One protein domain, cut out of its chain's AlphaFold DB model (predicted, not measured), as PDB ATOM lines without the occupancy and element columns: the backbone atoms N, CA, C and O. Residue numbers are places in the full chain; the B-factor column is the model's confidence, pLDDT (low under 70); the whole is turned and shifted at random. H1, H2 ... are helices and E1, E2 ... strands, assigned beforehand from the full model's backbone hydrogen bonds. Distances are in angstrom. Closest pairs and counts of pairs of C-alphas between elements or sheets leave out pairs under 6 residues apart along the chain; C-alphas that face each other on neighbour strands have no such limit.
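What this domain is: This is residues 10 to 84 of the 111 residues of an uncharacterized protein of Rhizobium leguminosarum (UniProt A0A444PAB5). The model is a rod of two halves set end to end: a narrow ribbon of three strands, with the turn of the hairpin E2 and E3 at its far tip, and a cluster of three helices at the other end. In the cluster, H2 and H3 run side by side in opposite directions, and H1 packs on H3, its first part reaching the end of the ribbon. The printed part has 75 residues, with three named helices and three named strands in the order E1 H1 H2 E2 E3 H3; the class is mixed, helices and strands. The sheet has the order E1 E3 E2 and is mixed, with E1 parallel and E2 antiparallel to E3. The whole is loose, with a radius of gyration of the C-alphas of 15.4 A and spans of 50 by 23 by 16 A.

Where its parts are: Strand E1, residues 10 to 13, begins at C-alpha 10 (28.041, -34.333, 27.902) and is 10.0 A long. Helix H1, residues 15 to 30, measures 23.2 A. Helix H2, residues 33 to 43, measures 15.8 A. Strand E2, residues 49 to 54, covers 15.9 A from C-alpha 49 at (19.645, -18.940, 34.046). Strand E3, residues 63 to 70, covers 22.8 A. Helix H3, residues 72 to 82, measures 15.1 A and ends at C-alpha 82 (9.001, -17.179, 50.151).

How they stand to each other: Edge strand E1 is parallel to inner strand E3 at 29 degrees, with N 11 and O 64 2.8 A apart, within hydrogen-bond range. E2, the other edge strand, forms an antiparallel hairpin with E3 at 154 degrees, with N 52 and O 67 2.9 A apart, within hydrogen-bond range. H1 is on the sheet with residues 15 to 21, beside the strands and over none of them; the C-alphas of Leu 17 and Pro 70 are its closest to E3, 5.3 A apart. H3 is only just on the sheet, with 5 pairs of C-alphas within 10 A, and only grazes it with residues 72 to 75. H1 touches H3 with residues 20 to 27 alone, the same way at a steep tilt of 42 degrees; the closest C-alphas, of Leu 24 and Val 78, are 5.8 A apart. H2 touches H3, opposite ways at a shallow tilt of 7 degrees; the closest C-alphas, of Ile 34 and Ser 81, are 6.9 A apart. H1 and H2 only just touch, with 3 pairs of C-alphas within 8 A, only at the corner by their link; the closest C-alphas, of Leu 28 and Ile 34, are 5.9 A apart. H2 is not on the sheet. In H1, H2 and H3 every O i to N i+4 pair is within hydrogen-bond range.

The domain as a whole: The two C-alphas farthest apart, those of Glu 33 and Leu 60, are 50.5 A apart. The printed part has no cut. No link is long; E2 to E3, with 8 residues, is short, and the other links are tight. The mean pLDDT of the printed part is 85.6, and residues 55 to 61 are under 70.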
ATOM      1  N   LEU A  10      28.598 -35.520  27.268       84.12
ATOM      2  CA  LEU A  10      28.041 -34.333  27.902       84.12
ATOM      3  C   LEU A  10      27.232 -34.751  29.130       84.12
ATOM      4  O   LEU A  10      26.316 -35.568  29.022       84.12
ATOM      5  N   ARG A  11      27.553 -34.184  30.291       87.56
ATOM      6  CA  ARG A  11      26.728 -34.283  31.495       87.56
ATOM      7  C   ARG A  11      26.141 -32.915  31.792       87.56
ATOM      8  O   ARG A  11      26.848 -31.918  31.739       87.56
ATOM      9  N   CYS A  12      24.853 -32.888  32.096       89.25
ATOM     10  CA  CYS A  12      24.124 -31.676  32.437       89.25
ATOM     11  C   CYS A  12      23.699 -31.766  33.904       89.25
ATOM     12  O   CYS A  12      23.011 -32.714  34.284       89.25
ATOM     13  N   ASP A  13      24.137 -30.812  34.718       91.50
ATOM     14  CA  ASP A  13      23.693 -30.613  36.089       91.50
ATOM     15  C   ASP A  13      22.742 -29.413  36.138       91.50
ATOM     16  O   ASP A  13      23.146 -28.256  36.019       91.50
ATOM     17  N   ALA A  14      21.457 -29.716  36.296       93.25
ATOM     18  CA  ALA A  14      20.390 -28.734  36.441       93.25
ATOM     19  C   ALA A  14      19.815 -28.714  37.866       93.25
ATOM     20  O   ALA A  14      18.720 -28.198  38.071       93.25
ATOM     21  N   THR A  15      20.518 -29.289  38.850       94.62
ATOM     22  CA  THR A  15      19.994 -29.481  40.213       94.62
ATOM     23  C   THR A  15      19.561 -28.155  40.837       94.62
ATOM     24  O   THR A  15      18.411 -28.018  41.242       94.62
ATOM     25  N   ALA A  16      20.432 -27.141  40.807       92.12
ATOM     26  CA  ALA A  16      20.140 -25.825  41.377       92.12
ATOM     27  C   ALA A  16      18.972 -25.108  40.675       92.12
ATOM     28  O   ALA A  16      18.175 -24.438  41.326       92.12
ATOM     29  N   LEU A  17      18.858 -25.241  39.349       93.75
ATOM     30  CA  LEU A  17      17.734 -24.673  38.606       93.75
ATOM     31  C   LEU A  17      16.422 -25.388  38.962       93.75
ATOM     32  O   LEU A  17      15.414 -24.730  39.205       93.75
ATOM     33  N   ASN A  18      16.440 -26.720  39.042       95.19
ATOM     34  CA  ASN A  18      15.263 -27.518  39.386       95.19
ATOM     35  C   ASN A  18      14.739 -27.214  40.792       95.19
ATOM     36  O   ASN A  18      13.525 -27.160  40.981       95.19
ATOM     37  N   GLU A  19      15.625 -26.994  41.766       94.38
ATOM     38  CA  GLU A  19      15.237 -26.582  43.120       94.38
ATOM     39  C   GLU A  19      14.460 -25.258  43.088       94.38
ATOM     40  O   GLU A  19      13.327 -25.196  43.566       94.38
ATOM     41  N   ILE A  20      15.004 -24.236  42.420       93.62
ATOM     42  CA  ILE A  20      14.354 -22.923  42.298       93.62
ATOM     43  C   ILE A  20      13.016 -23.004  41.559       93.62
ATOM     44  O   ILE A  20      12.043 -22.385  41.983       93.62
ATOM     45  N   LEU A  21      12.935 -23.777  40.474       93.38
ATOM     46  CA  LEU A  21      11.680 -23.950  39.737       93.38
ATOM     47  C   LEU A  21      10.622 -24.697  40.561       93.38
ATOM     48  O   LEU A  21       9.440 -24.378  40.463       93.38
ATOM     49  N   THR A  22      11.038 -25.645  41.402       94.19
ATOM     50  CA  THR A  22      10.135 -26.350  42.326       94.19
ATOM     51  C   THR A  22       9.574 -25.393  43.379       94.19
ATOM     52  O   THR A  22       8.375 -25.403  43.656       94.19
ATOM     53  N   ASP A  23      10.420 -24.523  43.932       91.06
ATOM     54  CA  ASP A  23       9.997 -23.496  44.887       91.06
ATOM     55  C   ASP A  23       9.057 -22.463  44.259       91.06
ATOM     56  O   ASP A  23       8.084 -22.025  44.883       91.06
ATOM     57  N   LEU A  24       9.332 -22.080  43.011       90.19
ATOM     58  CA  LEU A  24       8.487 -21.168  42.255       90.19
ATOM     59  C   LEU A  24       7.111 -21.784  41.978       90.19
ATOM     60  O   LEU A  24       6.107 -21.121  42.214       90.19
ATOM     61  N   ASP A  25       7.042 -23.051  41.553       91.56
ATOM     62  CA  ASP A  25       5.773 -23.768  41.341       91.56
ATOM     63  C   ASP A  25       4.936 -23.846  42.628       91.56
ATOM     64  O   ASP A  25       3.728 -23.593  42.613       91.56
ATOM     65  N   ALA A  26       5.578 -24.133  43.764       89.44
ATOM     66  CA  ALA A  26       4.908 -24.105  45.060       89.44
ATOM     67  C   ALA A  26       4.358 -22.705  45.380       89.44
ATOM     68  O   ALA A  26       3.212 -22.575  45.814       89.44
ATOM     69  N   SER A  27       5.147 -21.665  45.110       87.12
ATOM     70  CA  SER A  27       4.765 -20.280  45.382       87.12
ATOM     71  C   SER A  27       3.606 -19.813  44.492       87.12
ATOM     72  O   SER A  27       2.654 -19.222  45.000       87.12
ATOM     73  N   LEU A  28       3.626 -20.148  43.197       87.62
ATOM     74  CA  LEU A  28       2.568 -19.830  42.226       87.62
ATOM     75  C   LEU A  28       1.209 -20.421  42.620       87.62
ATOM     76  O   LEU A  28       0.170 -19.822  42.354       87.62
ATOM     77  N   LYS A  29       1.203 -21.586  43.277       85.62
ATOM     78  CA  LYS A  29      -0.027 -22.211  43.791       85.62
ATOM     79  C   LYS A  29      -0.600 -21.480  45.004       85.62
ATOM     80  O   LYS A  29      -1.807 -21.542  45.224       85.62
ATOM     81  N   SER A  30       0.249 -20.830  45.799       83.50
ATOM     82  CA  SER A  30      -0.155 -20.120  47.020       83.50
ATOM     83  C   SER A  30      -0.427 -18.627  46.829       83.50
ATOM     84  O   SER A  30      -1.216 -18.070  47.586       83.50
ATOM     85  N   LEU A  31       0.223 -17.985  45.856       81.75
ATOM     86  CA  LEU A  31       0.240 -16.532  45.674       81.75
ATOM     87  C   LEU A  31       0.121 -16.209  44.174       81.75
ATOM     88  O   LEU A  31       1.132 -16.204  43.460       81.75
ATOM     89  N   PRO A  32      -1.104 -15.976  43.670       80.75
ATOM     90  CA  PRO A  32      -1.354 -15.685  42.260       80.75
ATOM     91  C   PRO A  32      -0.592 -14.461  41.744       80.75
ATOM     92  O   PRO A  32      -0.226 -14.425  40.573       80.75
ATOM     93  N   GLU A  33      -0.309 -13.484  42.606       83.31
ATOM     94  CA  GLU A  33       0.403 -12.244  42.284       83.31
ATOM     95  C   GLU A  33       1.798 -12.527  41.709       83.31
ATOM     96  O   GLU A  33       2.252 -11.842  40.798       83.31
ATOM     97  N   ILE A  34       2.449 -13.609  42.147       84.50
ATOM     98  CA  ILE A  34       3.764 -14.034  41.641       84.50
ATOM     99  C   ILE A  34       3.722 -14.334  40.145       84.50
ATOM    100  O   ILE A  34       4.724 -14.141  39.458       84.50
ATOM    101  N   SER A  35       2.583 -14.796  39.622       87.19
ATOM    102  CA  SER A  35       2.455 -15.090  38.194       87.19
ATOM    103  C   SER A  35       2.647 -13.839  37.337       87.19
ATOM    104  O   SER A  35       3.295 -13.915  36.296       87.19
ATOM    105  N   GLU A  36       2.183 -12.679  37.806       86.38
ATOM    106  CA  GLU A  36       2.365 -11.403  37.117       86.38
ATOM    107  C   GLU A  36       3.837 -10.984  37.117       86.38
ATOM    108  O   GLU A  36       4.375 -10.588  36.084       86.38
ATOM    109  N   PHE A  37       4.535 -11.156  38.241       85.69
ATOM    110  CA  PHE A  37       5.969 -10.872  38.314       85.69
ATOM    111  C   PHE A  37       6.810 -11.834  37.480       85.69
ATOM    112  O   PHE A  37       7.782 -11.409  36.861       85.69
ATOM    113  N   LEU A  38       6.427 -13.111  37.409       88.88
ATOM    114  CA  LEU A  38       7.067 -14.066  36.513       88.88
ATOM    115  C   LEU A  38       6.887 -13.647  35.052       88.88
ATOM    116  O   LEU A  38       7.859 -13.653  34.307       88.88
ATOM    117  N   ILE A  39       5.680 -13.246  34.647       89.50
ATOM    118  CA  ILE A  39       5.429 -12.742  33.289       89.50
ATOM    119  C   ILE A  39       6.291 -11.509  33.011       89.50
ATOM    120  O   ILE A  39       6.987 -11.475  32.005       89.50
ATOM    121  N   ARG A  40       6.341 -10.542  33.935       88.50
ATOM    122  CA  ARG A  40       7.191  -9.350  33.793       88.50
ATOM    123  C   ARG A  40       8.677  -9.688  33.661       88.50
ATOM    124  O   ARG A  40       9.362  -9.059  32.863       88.50
ATOM    125  N   LEU A  41       9.166 -10.670  34.418       88.00
ATOM    126  CA  LEU A  41      10.541 -11.158  34.307       88.00
ATOM    127  C   LEU A  41      10.804 -11.818  32.942       88.00
ATOM    128  O   LEU A  41      11.881 -11.664  32.379       88.00
ATOM    129  N   LEU A  42       9.829 -12.548  32.398       90.06
ATOM    130  CA  LEU A  42       9.939 -13.143  31.064       90.06
ATOM    131  C   LEU A  42       9.922 -12.074  29.963       90.06
ATOM    132  O   LEU A  42      10.679 -12.174  28.999       90.06
ATOM    133  N   ASP A  43       9.098 -11.042  30.130       91.00
ATOM    134  CA  ASP A  43       8.951  -9.944  29.175       91.00
ATOM    135  C   ASP A  43      10.120  -8.947  29.226       91.00
ATOM    136  O   ASP A  43      10.373  -8.252  28.240       91.00
ATOM    137  N   SER A  44      10.864  -8.874  30.337       88.00
ATOM    138  CA  SER A  44      12.004  -7.955  30.467       88.00
ATOM    139  C   SER A  44      13.216  -8.359  29.627       88.00
ATOM    140  O   SER A  44      14.119  -7.548  29.419       88.00
ATOM    141  N   GLY A  45      13.250  -9.603  29.137       87.38
ATOM    142  CA  GLY A  45      14.403 -10.156  28.431       87.38
ATOM    143  C   GLY A  45      15.605 -10.424  29.340       87.38
ATOM    144  O   GLY A  45      16.702 -10.668  28.838       87.38
ATOM    145  N   GLU A  46      15.421 -10.376  30.662       87.75
ATOM    146  CA  GLU A  46      16.454 -10.763  31.617       87.75
ATOM    147  C   GLU A  46      16.772 -12.260  31.512       87.75
ATOM    148  O   GLU A  46      15.919 -13.108  31.240       87.75
ATOM    149  N   GLU A  47      18.034 -12.606  31.749       90.50
ATOM    150  CA  GLU A  47      18.459 -14.000  31.778       90.50
ATOM    151  C   GLU A  47      17.787 -14.724  32.955       90.50
ATOM    152  O   GLU A  47      17.865 -14.275  34.096       90.50
ATOM    153  N   LEU A  48      17.155 -15.877  32.711       90.00
ATOM    154  CA  LEU A  48      16.570 -16.711  33.776       90.00
ATOM    155  C   LEU A  48      17.595 -17.649  34.412       90.00
ATOM    156  O   LEU A  48      17.506 -18.006  35.588       90.00
ATOM    157  N   PHE A  49      18.558 -18.089  33.613       92.69
ATOM    158  CA  PHE A  49      19.645 -18.940  34.046       92.69
ATOM    159  C   PHE A  49      20.832 -18.785  33.107       92.69
ATOM    160  O   PHE A  49      20.690 -18.510  31.916       92.69
ATOM    161  N   ARG A  50      22.009 -19.031  33.663       93.44
ATOM    162  CA  ARG A  50      23.272 -19.088  32.954       93.44
ATOM    163  C   ARG A  50      23.706 -20.537  32.799       93.44
ATOM    164  O   ARG A  50      23.510 -21.359  33.694       93.44
ATOM    165  N   ILE A  51      24.305 -20.836  31.654       91.88
ATOM    166  CA  ILE A  51      24.939 -22.122  31.386       91.88
ATOM    167  C   ILE A  51      26.442 -21.933  31.555       91.88
ATOM    168  O   ILE A  51      27.059 -21.192  30.793       91.88
ATOM    169  N   ASP A  52      27.023 -22.618  32.532       89.62
ATOM    170  CA  ASP A  52      28.467 -22.684  32.713       89.62
ATOM    171  C   ASP A  52      28.968 -24.079  32.363       89.62
ATOM    172  O   ASP A  52      28.300 -25.083  32.593       89.62
ATOM    173  N   SER A  53      30.162 -24.158  31.793       85.81
ATOM    174  CA  SER A  53      30.832 -25.429  31.544       85.81
ATOM    175  C   SER A  53      32.069 -25.517  32.417       85.81
ATOM    176  O   SER A  53      32.931 -24.638  32.347       85.81
ATOM    177  N   ASP A  54      32.199 -26.598  33.179       77.69
ATOM    178  CA  ASP A  54      33.457 -26.904  33.844       77.69
ATOM    179  C   ASP A  54      34.413 -27.461  32.797       77.69
ATOM    180  O   ASP A  54      34.439 -28.657  32.508       77.69
ATOM    181  N   VAL A  55      35.215 -26.576  32.209       63.84
ATOM    182  CA  VAL A  55      36.211 -26.947  31.196       63.84
ATOM    183  C   VAL A  55      37.445 -27.585  31.837       63.84
ATOM    184  O   VAL A  55      38.476 -27.647  31.188       63.84
ATOM    185  N   LEU A  56      37.400 -28.052  33.093       57.91
ATOM    186  CA  LEU A  56      38.532 -28.774  33.679       57.91
ATOM    187  C   LEU A  56      38.672 -30.110  32.948       57.91
ATOM    188  O   LEU A  56      37.927 -31.052  33.236       57.91
ATOM    189  N   PRO A  57      39.612 -30.232  31.995       52.06
ATOM    190  CA  PRO A  57      39.762 -31.461  31.271       52.06
ATOM    191  C   PRO A  57      40.540 -32.360  32.223       52.06
ATOM    192  O   PRO A  57      41.712 -32.122  32.508       52.06
ATOM    193  N   ALA A  58      39.924 -33.432  32.699       53.19
ATOM    194  CA  ALA A  58      40.694 -34.656  32.768       53.19
ATOM    195  C   ALA A  58      40.737 -35.159  31.317       53.19
ATOM    196  O   ALA A  58      39.756 -35.762  30.878       53.19
ATOM    197  N   PRO A  59      41.803 -34.904  30.527       52.81
ATOM    198  CA  PRO A  59      41.867 -35.322  29.123       52.81
ATOM    199  C   PRO A  59      41.670 -36.837  28.926       52.81
ATOM    200  O   PRO A  59      41.412 -37.273  27.810       52.81
ATOM    201  N   LEU A  60      41.737 -37.637  30.000       58.44
ATOM    202  CA  LEU A  60      41.417 -39.066  29.996       58.44
ATOM    203  C   LEU A  60      39.928 -39.416  30.167       58.44
ATOM    204  O   LEU A  60      39.544 -40.517  29.787       58.44
ATOM    205  N   ALA A  61      39.096 -38.551  30.756       67.19
ATOM    206  CA  ALA A  61      37.717 -38.917  31.095       67.19
ATOM    207  C   ALA A  61      36.756 -38.786  29.900       67.19
ATOM    208  O   ALA A  61      35.769 -39.514  29.822       67.19
ATOM    209  N   GLY A  62      37.051 -37.881  28.957       73.69
ATOM    210  CA  GLY A  62      36.167 -37.613  27.820       73.69
ATOM    211  C   GLY A  62      34.794 -37.095  28.252       73.69
ATOM    212  O   GLY A  62      33.810 -37.350  27.563       73.69
ATOM    213  N   GLU A  63      34.709 -36.406  29.393       79.31
ATOM    214  CA  GLU A  63      33.461 -35.859  29.929       79.31
ATOM    215  C   GLU A  63      33.524 -34.329  29.982       79.31
ATOM    216  O   GLU A  63      34.524 -33.758  30.413       79.31
ATOM    217  N   LEU A  64      32.442 -33.683  29.552       82.62
ATOM    218  CA  LEU A  64      32.187 -32.259  29.719       82.62
ATOM    219  C   LEU A  64      30.981 -32.105  30.645       82.62
ATOM    220  O   LEU A  64      29.890 -32.576  30.316       82.62
ATOM    221  N   LEU A  65      31.179 -31.458  31.793       86.19
ATOM    222  CA  LEU A  65      30.091 -31.107  32.698       86.19
ATOM    223  C   LEU A  65      29.607 -29.690  32.391       86.19
ATOM    224  O   LEU A  65      30.392 -28.744  32.354       86.19
ATOM    225  N   VAL A  66      28.302 -29.562  32.203       90.12
ATOM    226  CA  VAL A  66      27.588 -28.303  32.026       90.12
ATOM    227  C   VAL A  66      26.659 -28.113  33.215       90.12
ATOM    228  O   VAL A  66      25.948 -29.043  33.583       90.12
ATOM    229  N   ARG A  67      26.664 -26.926  33.814       92.56
ATOM    230  CA  ARG A  67      25.849 -26.554  34.969       92.56
ATOM    231  C   ARG A  67      24.888 -25.435  34.597       92.56
ATOM    232  O   ARG A  67      25.279 -24.481  33.927       92.56
ATOM    233  N   LEU A  68      23.640 -25.550  35.043       93.06
ATOM    234  CA  LEU A  68      22.633 -24.503  34.894       93.06
ATOM    235  C   LEU A  68      22.485 -23.764  36.224       93.06
ATOM    236  O   LEU A  68      22.021 -24.327  37.217       93.06
ATOM    237  N   HIS A  69      22.871 -22.493  36.229       93.56
ATOM    238  CA  HIS A  69      22.787 -21.619  37.388       93.56
ATOM    239  C   HIS A  69      21.606 -20.663  37.231       93.56
ATOM    240  O   HIS A  69      21.605 -19.880  36.285       93.56
ATOM    241  N   PRO A  70      20.609 -20.680  38.130       93.44
ATOM    242  CA  PRO A  70      19.524 -19.710  38.069       93.44
ATOM    243  C   PRO A  70      20.068 -18.299  38.300       93.44
ATOM    244  O   PRO A  70      20.977 -18.113  39.122       93.44
ATOM    245  N   SER A  71      19.511 -17.336  37.569       92.44
ATOM    246  CA  SER A  71      19.922 -15.937  37.623       92.44
ATOM    247  C   SER A  71      19.547 -15.276  38.941       92.44
ATOM    248  O   SER A  71      18.689 -15.756  39.688       92.44
ATOM    249  N   ASP A  72      20.171 -14.134  39.212       90.56
ATOM    250  CA  ASP A  72      19.871 -13.340  40.401       90.56
ATOM    251  C   ASP A  72      18.430 -12.819  40.389       90.56
ATOM    252  O   ASP A  72      17.795 -12.773  41.442       90.56
ATOM    253  N   ALA A  73      17.876 -12.520  39.213       88.94
ATOM    254  CA  ALA A  73      16.489 -12.095  39.054       88.94
ATOM    255  C   ALA A  73      15.505 -13.214  39.433       88.94
ATOM    256  O   ALA A  73      14.600 -13.014  40.246       88.94
ATOM    257  N   LEU A  74      15.735 -14.433  38.931       90.62
ATOM    258  CA  LEU A  74      14.912 -15.595  39.271       90.62
ATOM    259  C   LEU A  74      15.053 -15.974  40.757       90.62
ATOM    260  O   LEU A  74      14.063 -16.276  41.425       90.62
ATOM    261  N   ARG A  75      16.274 -15.907  41.305       90.81
ATOM    262  CA  ARG A  75      16.543 -16.108  42.741       90.81
ATOM    263  C   ARG A  75      15.826 -15.077  43.603       90.81
ATOM    264  O   ARG A  75      15.276 -15.437  44.645       90.81
ATOM    265  N   SER A  76      15.829 -13.818  43.179       88.81
ATOM    266  CA  SER A  76      15.160 -12.719  43.875       88.81
ATOM    267  C   SER A  76      13.651 -12.923  43.914       88.81
ATOM    268  O   SER A  76      13.062 -12.838  44.989       88.81
ATOM    269  N   LEU A  77      13.048 -13.296  42.780       87.81
ATOM    270  CA  LEU A  77      11.620 -13.602  42.694       87.81
ATOM    271  C   LEU A  77      11.218 -14.712  43.673       87.81
ATOM    272  O   LEU A  77      10.286 -14.536  44.453       87.81
ATOM    273  N   VAL A  78      11.953 -15.829  43.685       89.62
ATOM    274  CA  VAL A  78      11.667 -16.959  44.588       89.62
ATOM    275  C   VAL A  78      11.950 -16.625  46.055       89.62
ATOM    276  O   VAL A  78      11.280 -17.110  46.966       89.62
ATOM    277  N   THR A  79      12.945 -15.786  46.329       89.12
ATOM    278  CA  THR A  79      13.227 -15.351  47.703       89.12
ATOM    279  C   THR A  79      12.091 -14.490  48.237       89.12
ATOM    280  O   THR A  79      11.639 -14.679  49.365       89.12
ATOM    281  N   ALA A  80      11.603 -13.568  47.419       86.12
ATOM    282  CA  ALA A  80      10.570 -12.644  47.829       86.12
ATOM    283  C   ALA A  80       9.177 -13.303  47.846       86.12
ATOM    284  O   ALA A  80       8.389 -13.029  48.752       86.12
ATOM    285  N   SER A  81       8.928 -14.300  46.983       84.88
ATOM    286  CA  SER A  81       7.753 -15.167  47.116       84.88
ATOM    287  C   SER A  81       7.725 -15.922  48.443       84.88
ATOM    288  O   SER A  81       6.698 -15.953  49.119       84.88
ATOM    289  N   ARG A  82       8.862 -16.491  48.858       85.69
ATOM    290  CA  ARG A  82       9.001 -17.179  50.151       85.69
ATOM    291  C   ARG A  82       8.813 -16.245  51.341       85.69
ATOM    292  O   ARG A  82       8.338 -16.687  52.384       85.69
ATOM    293  N   ALA A  83       9.180 -14.976  51.195       85.00
ATOM    294  CA  ALA A  83       8.961 -13.960  52.217       85.00
ATOM    295  C   ALA A  83       7.485 -13.534  52.336       85.00
ATOM    296  O   ALA A  83       7.140 -12.834  53.287       85.00
ATOM    297  N   GLY A  84       6.618 -13.943  51.399       78.31
ATOM    298  CA  GLY A  84       5.245 -13.446  51.313       78.31
ATOM    299  C   GLY A  84       5.184 -11.950  50.995       78.31
ATOM    300  O   GLY A  84       4.174 -11.305  51.274       78.31
TER     301      GLY A  84